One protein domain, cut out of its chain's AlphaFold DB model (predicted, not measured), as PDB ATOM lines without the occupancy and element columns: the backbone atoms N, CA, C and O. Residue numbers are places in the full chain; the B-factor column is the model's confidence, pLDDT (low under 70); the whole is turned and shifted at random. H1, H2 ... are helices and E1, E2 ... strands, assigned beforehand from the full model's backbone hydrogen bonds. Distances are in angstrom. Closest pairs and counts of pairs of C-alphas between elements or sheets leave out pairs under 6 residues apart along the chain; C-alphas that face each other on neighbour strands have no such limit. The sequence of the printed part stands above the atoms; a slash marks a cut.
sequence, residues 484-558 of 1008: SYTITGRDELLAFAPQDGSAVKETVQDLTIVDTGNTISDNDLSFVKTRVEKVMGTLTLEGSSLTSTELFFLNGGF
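Overview. This is residues 484 to 558 of the 1008 residues of an uncharacterized protein of Alistipes onderdonkii (UniProt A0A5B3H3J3). The chain winds in stacked turns, a short solenoid with roughly three sides: strands E1, E3 and E5 lie side by side as one wall, strands E2 and E4 make a second, narrower wall, and helices H1 to H4 lie along the remaining side. The printed part has 75 residues with four named helices and five named strands, in the order E1 H1 E2 E3 H2 H3 E4 E5 H4. The larger sheet has the order E1 E3 E5, the smaller one E2 E4, and both are parallel. The class is mixed, with 37 residues in named elements, under half of those printed. The whole is compact, with a radius of gyration of the C-alphas of 11.0 A and spans of 27 by 26 by 22 A.

Arrangement. In the larger sheet E1, residues 485 to 487, is an edge strand and the parallel neighbour of E3, residues 511 to 514, at 16 degrees; N 487 and O 512 are 2.8 A apart, within hydrogen-bond range. On the other side of E3 is the second edge strand, E5, residues 539 to 542, parallel at 4 degrees, with N 540 and O 511 at 2.8 A. H1, residues 490 to 496, only grazes this sheet. E2, residues 506 to 508, runs on into E3 across a break of 2 residues, at 73 degrees. E2 is the parallel neighbour of E4, residues 532 to 535, at 26 degrees, with N 508 and O 534 at 2.9 A. H1 touches H2, residues 522 to 525, the closest C-alphas being those of Leu 494 and Asp 524, 7.2 A apart. H3, residues 528 to 531, touches H4, residues 550 to 553, with the C-alphas of Lys 529 and Phe 552 closest at 5.7 A. H2 and H4 only just touch, with 3 pairs of C-alphas within 8 A, the closest being Leu 525 and Leu 551 at 7.1 A. H1 and H4 are apart. In H1 every O i to N i+4 pair is within hydrogen-bond range; H2, H3 and H4 are too short for such a pair, and their single O i to N i+3 pair is within range in H2 and H3 but not in H4.

Along the chain. E1 begins at C-alpha 485, (18.258, -5.662, 12.081). H1 is 9.8 A long from first to last C-alpha, E3 10.0 A and E5 10.2 A. E5 ends at C-alpha 542, (25.089, -13.978, 20.164), and H4 at C-alpha 553, (31.891, -14.321, 4.030).

Size, cuts and confidence. The C-alphas farthest apart, those of Val 504 and Gly 517, are 28.1 A apart. The printed part has no cut and no long link. Its mean pLDDT is 90.1, and no printed residue is under 70.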
ATOM      1  N   SER A 484      19.079  -1.199  10.548       87.12
ATOM      2  CA  SER A 484      19.631  -2.148  11.511       87.12
ATOM      3  C   SER A 484      18.613  -3.256  11.762       87.12
ATOM      4  O   SER A 484      17.409  -3.003  11.874       87.12
ATOM      5  N   TYR A 485      19.089  -4.489  11.849       91.75
ATOM      6  CA  TYR A 485      18.258  -5.662  12.081       91.75
ATOM      7  C   TYR A 485      18.693  -6.361  13.363       91.75
ATOM      8  O   TYR A 485      19.871  -6.652  13.554       91.75
ATOM      9  N   THR A 486      17.721  -6.679  14.215       95.00
ATOM     10  CA  THR A 486      17.894  -7.598  15.341       95.00
ATOM     11  C   THR A 486      16.994  -8.799  15.110       95.00
ATOM     12  O   THR A 486      15.781  -8.649  14.999       95.00
ATOM     13  N   ILE A 487      17.594  -9.979  15.002       93.19
ATOM     14  CA  ILE A 487      16.922 -11.244  14.710       93.19
ATOM     15  C   ILE A 487      17.071 -12.126  15.940       93.19
ATOM     16  O   ILE A 487      18.191 -12.417  16.343       93.19
ATOM     17  N   THR A 488      15.962 -12.543  16.543       90.25
ATOM     18  CA  THR A 488      15.958 -13.214  17.859       90.25
ATOM     19  C   THR A 488      15.525 -14.679  17.813       90.25
ATOM     20  O   THR A 488      15.416 -15.338  18.849       90.25
ATOM     21  N   GLY A 489      15.275 -15.216  16.616       87.19
ATOM     22  CA  GLY A 489      14.905 -16.614  16.444       87.19
ATOM     23  C   GLY A 489      14.801 -17.055  14.988       87.19
ATOM     24  O   GLY A 489      14.846 -16.256  14.052       87.19
ATOM     25  N   ARG A 490      14.641 -18.367  14.802       90.56
ATOM     26  CA  ARG A 490      14.641 -19.012  13.481       90.56
ATOM     27  C   ARG A 490      13.571 -18.488  12.525       90.56
ATOM     28  O   ARG A 490      13.877 -18.259  11.360       90.56
ATOM     29  N   ASP A 491      12.342 -18.286  12.993       90.50
ATOM     30  CA  ASP A 491      11.250 -17.819  12.128       90.50
ATOM     31  C   ASP A 491      11.493 -16.382  11.630       90.50
ATOM     32  O   ASP A 491      11.231 -16.083  10.466       90.50
ATOM     33  N   GLU A 492      12.062 -15.511  12.473       92.94
ATOM     34  CA  GLU A 492      12.467 -14.152  12.082       92.94
ATOM     35  C   GLU A 492      13.614 -14.180  11.071       92.94
ATOM     36  O   GLU A 492      13.578 -13.445  10.084       92.94
ATOM     37  N   LEU A 493      14.593 -15.073  11.264       92.94
ATOM     38  CA  LEU A 493      15.682 -15.253  10.308       92.94
ATOM     39  C   LEU A 493      15.157 -15.704   8.942       92.94
ATOM     40  O   LEU A 493      15.570 -15.156   7.928       92.94
ATOM     41  N   LEU A 494      14.235 -16.670   8.902       91.31
ATOM     42  CA  LEU A 494      13.655 -17.171   7.651       91.31
ATOM     43  C   LEU A 494      12.752 -16.135   6.963       91.31
ATOM     44  O   LEU A 494      12.640 -16.150   5.739       91.31
ATOM     45  N   ALA A 495      12.124 -15.234   7.722       90.75
ATOM     46  CA  ALA A 495      11.394 -14.099   7.163       90.75
ATOM     47  C   ALA A 495      12.339 -13.024   6.598       90.75
ATOM     48  O   ALA A 495      12.035 -12.416   5.572       90.75
ATOM     49  N   PHE A 496      13.483 -12.802   7.251       93.31
ATOM     50  CA  PHE A 496      14.513 -11.859   6.818       93.31
ATOM     51  C   PHE A 496      15.290 -12.361   5.589       93.31
ATOM     52  O   PHE A 496      15.473 -11.622   4.623       93.31
ATOM     53  N   ALA A 497      15.713 -13.626   5.610       93.06
ATOM     54  CA  ALA A 497      16.498 -14.292   4.577       93.06
ATOM     55  C   ALA A 497      15.854 -15.643   4.184       93.06
ATOM     56  O   ALA A 497      16.273 -16.702   4.663       93.06
ATOM     57  N   PRO A 498      14.828 -15.630   3.312       88.88
ATOM     58  CA  PRO A 498      14.120 -16.834   2.884       88.88
ATOM     59  C   PRO A 498      15.018 -17.817   2.120       88.88
ATOM     60  O   PRO A 498      15.806 -17.431   1.257       88.88
ATOM     61  N   GLN A 499      14.839 -19.119   2.374       88.69
ATOM     62  CA  GLN A 499      15.655 -20.185   1.763       88.69
ATOM     63  C   GLN A 499      15.470 -20.333   0.244       88.69
ATOM     64  O   GLN A 499      16.299 -20.945  -0.427       88.69
ATOM     65  N   ASP A 500      14.381 -19.801  -0.312       85.75
ATOM     66  CA  ASP A 500      14.131 -19.806  -1.755       85.75
ATOM     67  C   ASP A 500      14.926 -18.723  -2.510       85.75
ATOM     68  O   ASP A 500      14.852 -18.658  -3.737       85.75
ATOM     69  N   GLY A 501      15.698 -17.894  -1.792       75.62
ATOM     70  CA  GLY A 501      16.512 -16.825  -2.365       75.62
ATOM     71  C   GLY A 501      15.689 -15.675  -2.949       75.62
ATOM     72  O   GLY A 501      16.204 -14.914  -3.763       75.62
ATOM     73  N   SER A 502      14.412 -15.555  -2.573       82.25
ATOM     74  CA  SER A 502      13.510 -14.508  -3.074       82.25
ATOM     75  C   SER A 502      13.819 -13.106  -2.536       82.25
ATOM     76  O   SER A 502      13.311 -12.118  -3.073       82.25
ATOM     77  N   ALA A 503      14.646 -12.996  -1.493       83.06
ATOM     78  CA  ALA A 503      15.042 -11.713  -0.939       83.06
ATOM     79  C   ALA A 503      16.024 -10.957  -1.847       83.06
ATOM     80  O   ALA A 503      16.951 -11.523  -2.420       83.06
ATOM     81  N   VAL A 504      15.829  -9.642  -1.941       86.31
ATOM     82  CA  VAL A 504      16.753  -8.733  -2.635       86.31
ATOM     83  C   VAL A 504      17.911  -8.404  -1.697       86.31
ATOM     84  O   VAL A 504      17.664  -8.122  -0.527       86.31
ATOM     85  N   LYS A 505      19.153  -8.423  -2.181       91.06
ATOM     86  CA  LYS A 505      20.294  -7.986  -1.373       91.06
ATOM     87  C   LYS A 505      20.167  -6.510  -0.971       91.06
ATOM     88  O   LYS A 505      19.714  -5.698  -1.774       91.06
ATOM     89  N   GLU A 506      20.561  -6.172   0.252       88.94
ATOM     90  CA  GLU A 506      20.649  -4.789   0.730       88.94
ATOM     91  C   GLU A 506      21.918  -4.557   1.563       88.94
ATOM     92  O   GLU A 506      22.475  -5.491   2.152       88.94
ATOM     93  N   THR A 507      22.343  -3.299   1.639       88.12
ATOM     94  CA  THR A 507      23.293  -2.827   2.652       88.12
ATOM     95  C   THR A 507      22.539  -2.581   3.958       88.12
ATOM     96  O   THR A 507      21.460  -1.985   3.953       88.12
ATOM     97  N   VAL A 508      23.086  -3.056   5.074       89.81
ATOM     98  CA  VAL A 508      22.502  -2.919   6.418       89.81
ATOM     99  C   VAL A 508      23.414  -2.079   7.310       89.81
ATOM    100  O   VAL A 508      24.630  -2.081   7.116       89.81
ATOM    101  N   GLN A 509      22.836  -1.360   8.278       87.69
ATOM    102  CA  GLN A 509      23.622  -0.577   9.238       87.69
ATOM    103  C   GLN A 509      24.242  -1.537  10.254       87.69
ATOM    104  O   GLN A 509      25.406  -1.886  10.113       87.69
ATOM    105  N   ASP A 510      23.452  -2.068  11.187       89.44
ATOM    106  CA  ASP A 510      23.887  -3.139  12.092       89.44
ATOM    107  C   ASP A 510      23.109  -4.425  11.832       89.44
ATOM    108  O   ASP A 510      21.914  -4.407  11.530       89.44
ATOM    109  N   LEU A 511      23.765  -5.566  12.011       95.88
ATOM    110  CA  LEU A 511      23.107  -6.866  11.960       95.88
ATOM    111  C   LEU A 511      23.398  -7.623  13.243       95.88
ATOM    112  O   LEU A 511      24.509  -8.090  13.451       95.88
ATOM    113  N   THR A 512      22.385  -7.773  14.086       96.12
ATOM    114  CA  THR A 512      22.460  -8.537  15.328       96.12
ATOM    115  C   THR A 512      21.601  -9.789  15.217       96.12
ATOM    116  O   THR A 512      20.397  -9.702  14.989       96.12
ATOM    117  N   ILE A 513      22.201 -10.960  15.398       95.31
ATOM    118  CA  ILE A 513      21.504 -12.246  15.436       95.31
ATOM    119  C   ILE A 513      21.700 -12.847  16.828       95.31
ATOM    120  O   ILE A 513      22.825 -13.099  17.247       95.31
ATOM    121  N   VAL A 514      20.603 -13.086  17.540       93.50
ATOM    122  CA  VAL A 514      20.571 -13.668  18.883       93.50
ATOM    123  C   VAL A 514      19.888 -15.031  18.801       93.50
ATOM    124  O   VAL A 514      18.709 -15.115  18.470       93.50
ATOM    125  N   ASP A 515      20.617 -16.101  19.110       89.62
ATOM    126  CA  ASP A 515      20.129 -17.486  19.050       89.62
ATOM    127  C   ASP A 515      20.456 -18.277  20.324       89.62
ATOM    128  O   ASP A 515      20.765 -19.455  20.272       89.62
ATOM    129  N   THR A 516      20.351 -17.668  21.505       81.12
ATOM    130  CA  THR A 516      20.727 -18.299  22.793       81.12
ATOM    131  C   THR A 516      20.072 -19.664  23.087       81.12
ATOM    132  O   THR A 516      20.574 -20.417  23.921       81.12
ATOM    133  N   GLY A 517      18.968 -20.006  22.410       79.56
ATOM    134  CA  GLY A 517      18.313 -21.318  22.466       79.56
ATOM    135  C   GLY A 517      18.859 -22.373  21.492       79.56
ATOM    136  O   GLY A 517      18.340 -23.490  21.482       79.56
ATOM    137  N   ASN A 518      19.870 -22.041  20.684       79.44
ATOM    138  CA  ASN A 518      20.486 -22.891  19.663       79.44
ATOM    139  C   ASN A 518      19.462 -23.462  18.662       79.44
ATOM    140  O   ASN A 518      19.427 -24.664  18.379       79.44
ATOM    141  N   THR A 519      18.560 -22.602  18.191       83.94
ATOM    142  CA  THR A 519      17.409 -22.955  17.350       83.94
ATOM    143  C   THR A 519      17.652 -22.724  15.863       83.94
ATOM    144  O   THR A 519      16.928 -23.287  15.038       83.94
ATOM    145  N   ILE A 520      18.655 -21.921  15.507       89.94
ATOM    146  CA  ILE A 520      19.002 -21.575  14.132       89.94
ATOM    147  C   ILE A 520      20.158 -22.466  13.675       89.94
ATOM    148  O   ILE A 520      21.218 -22.475  14.293       89.94
ATOM    149  N   SER A 521      19.980 -23.206  12.577       89.56
ATOM    150  CA  SER A 521      21.046 -24.059  12.029       89.56
ATOM    151  C   SER A 521      22.039 -23.285  11.151       89.56
ATOM    152  O   SER A 521      21.672 -22.282  10.542       89.56
ATOM    153  N   ASP A 522      23.258 -23.808  10.978       90.94
ATOM    154  CA  ASP A 522      24.228 -23.340   9.968       90.94
ATOM    155  C   ASP A 522      23.601 -23.150   8.582       90.94
ATOM    156  O   ASP A 522      23.854 -22.163   7.893       90.94
ATOM    157  N   ASN A 523      22.754 -24.100   8.171       89.44
ATOM    158  CA  ASN A 523      22.059 -24.016   6.896       89.44
ATOM    159  C   ASN A 523      21.140 -22.790   6.850       89.44
ATOM    160  O   ASN A 523      21.141 -22.091   5.845       89.44
ATOM    161  N   ASP A 524      20.408 -22.495   7.928       91.38
ATOM    162  CA  ASP A 524      19.562 -21.301   8.010       91.38
ATOM    163  C   ASP A 524      20.414 -20.011   7.973       91.38
ATOM    164  O   ASP A 524      20.115 -19.104   7.197       91.38
ATOM    165  N   LEU A 525      21.527 -19.949   8.719       91.88
ATOM    166  CA  LEU A 525      22.456 -18.802   8.717       91.88
ATOM    167  C   LEU A 525      23.131 -18.580   7.359       91.88
ATOM    168  O   LEU A 525      23.381 -17.440   6.968       91.88
ATOM    169  N   SER A 526      23.377 -19.648   6.599       91.38
ATOM    170  CA  SER A 526      23.986 -19.561   5.268       91.38
ATOM    171  C   SER A 526      23.148 -18.773   4.255       91.38
ATOM    172  O   SER A 526      23.685 -18.340   3.235       91.38
ATOM    173  N   PHE A 527      21.856 -18.549   4.525       91.44
ATOM    174  CA  PHE A 527      20.998 -17.723   3.677       91.44
ATOM    175  C   PHE A 527      21.104 -16.228   3.982       91.44
ATOM    176  O   PHE A 527      20.710 -15.429   3.136       91.44
ATOM    177  N   VAL A 528      21.705 -15.807   5.102       93.62
ATOM    178  CA  VAL A 528      21.890 -14.377   5.430       93.62
ATOM    179  C   VAL A 528      22.625 -13.642   4.307       93.62
ATOM    180  O   VAL A 528      22.195 -12.568   3.890       93.62
ATOM    181  N   LYS A 529      23.650 -14.260   3.706       92.38
ATOM    182  CA  LYS A 529      24.376 -13.687   2.556       92.38
ATOM    183  C   LYS A 529      23.555 -13.545   1.272       92.38
ATOM    184  O   LYS A 529      24.031 -12.939   0.317       92.38
ATOM    185  N   THR A 530      22.352 -14.119   1.204       91.50
ATOM    186  CA  THR A 530      21.418 -13.892   0.087       91.50
ATOM    187  C   THR A 530      20.624 -12.600   0.264       91.50
ATOM    188  O   THR A 530      20.220 -12.006  -0.730       91.50
ATOM    189  N   ARG A 531      20.462 -12.133   1.511       93.31
ATOM    190  CA  ARG A 531      19.767 -10.891   1.868       93.31
ATOM    191  C   ARG A 531      20.720  -9.722   2.104       93.31
ATOM    192  O   ARG A 531      20.355  -8.587   1.824       93.31
ATOM    193  N   VAL A 532      21.916  -9.981   2.614       95.12
ATOM    194  CA  VAL A 532      22.880  -8.939   2.982       95.12
ATOM    195  C   VAL A 532      23.963  -8.844   1.913       95.12
ATOM    196  O   VAL A 532      24.505  -9.855   1.460       95.12
ATOM    197  N   GLU A 533      24.252  -7.622   1.479       92.56
ATOM    198  CA  GLU A 533      25.386  -7.301   0.609       92.56
ATOM    199  C   GLU A 533      26.582  -6.798   1.414       92.56
ATOM    200  O   GLU A 533      27.700  -7.275   1.220       92.56
ATOM    201  N   LYS A 534      26.326  -5.876   2.343       91.56
ATOM    202  CA  LYS A 534      27.330  -5.197   3.159       91.56
ATOM    203  C   LYS A 534      26.731  -4.788   4.510       91.56
ATOM    204  O   LYS A 534      25.558  -4.425   4.561       91.56
ATOM    205  N   VAL A 535      27.525  -4.836   5.577       92.88
ATOM    206  CA  VAL A 535      27.214  -4.288   6.910       92.88
ATOM    207  C   VAL A 535      28.105  -3.066   7.143       92.88
ATOM    208  O   VAL A 535      29.325  -3.202   7.107       92.88
ATOM    209  N   MET A 536      27.522  -1.886   7.354       86.25
ATOM    210  CA  MET A 536      28.292  -0.644   7.557       86.25
ATOM    211  C   MET A 536      28.769  -0.466   9.000       86.25
ATOM    212  O   MET A 536      29.886  -0.021   9.233       86.25
ATOM    213  N   GLY A 537      27.911  -0.802   9.960       85.50
ATOM    214  CA  GLY A 537      28.174  -0.795  11.392       85.50
ATOM    215  C   GLY A 537      28.639  -2.167  11.871       85.50
ATOM    216  O   GLY A 537      29.576  -2.743  11.321       85.50
ATOM    217  N   THR A 538      27.997  -2.704  12.907       92.12
ATOM    218  CA  THR A 538      28.472  -3.923  13.577       92.12
ATOM    219  C   THR A 538      27.677  -5.166  13.180       92.12
ATOM    220  O   THR A 538      26.448  -5.208  13.277       92.12
ATOM    221  N   LEU A 539      28.390  -6.232  12.808       96.94
ATOM    222  CA  LEU A 539      27.851  -7.590  12.770       96.94
ATOM    223  C   LEU A 539      27.994  -8.223  14.158       96.94
ATOM    224  O   LEU A 539      29.106  -8.501  14.596       96.94
ATOM    225  N   THR A 540      26.875  -8.507  14.818       97.06
ATOM    226  CA  THR A 540      26.831  -9.218  16.098       97.06
ATOM    227  C   THR A 540      26.128 -10.564  15.950       97.06
ATOM    228  O   THR A 540      25.009 -10.640  15.446       97.06
ATOM    229  N   LEU A 541      26.746 -11.629  16.450       95.19
ATOM    230  CA  LEU A 541      26.109 -12.930  16.630       95.19
ATOM    231  C   LEU A 541      26.273 -13.378  18.083       95.19
ATOM    232  O   LEU A 541      27.390 -13.521  18.582       95.19
ATOM    233  N   GLU A 542      25.151 -13.615  18.754       94.12
ATOM    234  CA  GLU A 542      25.089 -13.978  20.164       94.12
ATOM    235  C   GLU A 542      24.380 -15.325  20.352       94.12
ATOM    236  O   GLU A 542      23.204 -15.479  20.030       94.12
ATOM    237  N   GLY A 543      25.084 -16.313  20.911       86.25
ATOM    238  CA  GLY A 543      24.487 -17.578  21.351       86.25
ATOM    239  C   GLY A 543      24.229 -18.629  20.267       86.25
ATOM    240  O   GLY A 543      23.386 -19.481  20.478       86.25
ATOM    241  N   SER A 544      24.914 -18.604  19.124       85.12
ATOM    242  CA  SER A 544      24.551 -19.406  17.939       85.12
ATOM    243  C   SER A 544      25.167 -20.813  17.838       85.12
ATOM    244  O   SER A 544      26.258 -21.070  18.354       85.12
ATOM    245  N   SER A 545      24.506 -21.682  17.050       83.44
ATOM    246  CA  SER A 545      25.036 -22.967  16.552       83.44
ATOM    247  C   SER A 545      26.081 -22.840  15.435       83.44
ATOM    248  O   SER A 545      26.585 -23.865  14.971       83.44
ATOM    249  N   LEU A 546      26.396 -21.606  15.003       90.25
ATOM    250  CA  LEU A 546      27.288 -21.336  13.877       90.25
ATOM    251  C   LEU A 546      28.609 -22.096  14.018       90.25
ATOM    252  O   LEU A 546      29.345 -21.855  14.972       90.25
ATOM    253  N   THR A 547      28.953 -22.943  13.049       92.12
ATOM    254  CA  THR A 547      30.234 -23.670  13.075       92.12
ATOM    255  C   THR A 547      31.341 -22.978  12.279       92.12
ATOM    256  O   THR A 547      32.524 -23.145  12.598       92.12
ATOM    257  N   SER A 548      30.980 -22.182  11.262       93.56
ATOM    258  CA  SER A 548      31.927 -21.579  10.316       93.56
ATOM    259  C   SER A 548      31.511 -20.195   9.812       93.56
ATOM    260  O   SER A 548      30.417 -20.026   9.274       93.56
ATOM    261  N   THR A 549      32.426 -19.222   9.863       93.81
ATOM    262  CA  THR A 549      32.215 -17.887   9.267       93.81
ATOM    263  C   THR A 549      32.239 -17.892   7.735       93.81
ATOM    264  O   THR A 549      31.798 -16.929   7.107       93.81
ATOM    265  N   GLU A 550      32.683 -18.980   7.092       94.00
ATOM    266  CA  GLU A 550      32.631 -19.126   5.627       94.00
ATOM    267  C   GLU A 550      31.198 -19.020   5.084       94.00
ATOM    268  O   GLU A 550      30.995 -18.625   3.935       94.00
ATOM    269  N   LEU A 551      30.201 -19.341   5.918       91.69
ATOM    270  CA  LEU A 551      28.782 -19.235   5.586       91.69
ATOM    271  C   LEU A 551      28.342 -17.785   5.349       91.69
ATOM    272  O   LEU A 551      27.450 -17.556   4.530       91.69
ATOM    273  N   PHE A 552      28.987 -16.824   6.013       93.31
ATOM    274  CA  PHE A 552      28.721 -15.396   5.847       93.31
ATOM    275  C   PHE A 552      29.606 -14.750   4.791       93.31
ATOM    276  O   PHE A 552      29.108 -13.945   4.009       93.31
ATOM    277  N   PHE A 553      30.888 -15.119   4.739       94.00
ATOM    278  CA  PHE A 553      31.891 -14.321   4.030       94.00
ATOM    279  C   PHE A 553      32.423 -14.959   2.734       94.00
ATOM    280  O   PHE A 553      32.886 -14.240   1.853       94.00
ATOM    281  N   LEU A 554      32.304 -16.281   2.536       90.19
ATOM    282  CA  LEU A 554      32.751 -16.944   1.298       90.19
ATOM    283  C   LEU A 554      31.593 -17.322   0.368       90.19
ATOM    284  O   LEU A 554      30.430 -17.449   0.759       90.19
ATOM    285  N   ASN A 555      31.939 -17.577  -0.899       87.56
ATOM    286  CA  ASN A 555      31.020 -18.063  -1.934       87.56
ATOM    287  C   ASN A 555      29.774 -17.167  -2.072       87.56
ATOM    288  O   ASN A 555      28.649 -17.615  -1.827       87.56
ATOM    289  N   GLY A 556      29.990 -15.893  -2.423       82.88
ATOM    290  CA  GLY A 556      28.930 -14.880  -2.537       82.88
ATOM    291  C   GLY A 556      28.506 -14.252  -1.205       82.88
ATOM    292  O   GLY A 556      27.367 -13.787  -1.099       82.88
ATOM    293  N   GLY A 557      29.399 -14.297  -0.208       88.62
ATOM    294  CA  GLY A 557      29.240 -13.685   1.109       88.62
ATOM    295  C   GLY A 557      29.100 -12.161   1.083       88.62
ATOM    296  O   GLY A 557      29.233 -11.542   0.027       88.62
ATOM    297  N   PHE A 558      28.803 -11.573   2.238       93.56
ATOM    298  CA  PHE A 558      28.712 -10.120   2.423       93.56
ATOM    299  C   PHE A 558      29.981  -9.555   3.069       93.56
ATOM    300  O   PHE A 558      30.753 -10.306   3.660       93.56
TER     301      PHE A 558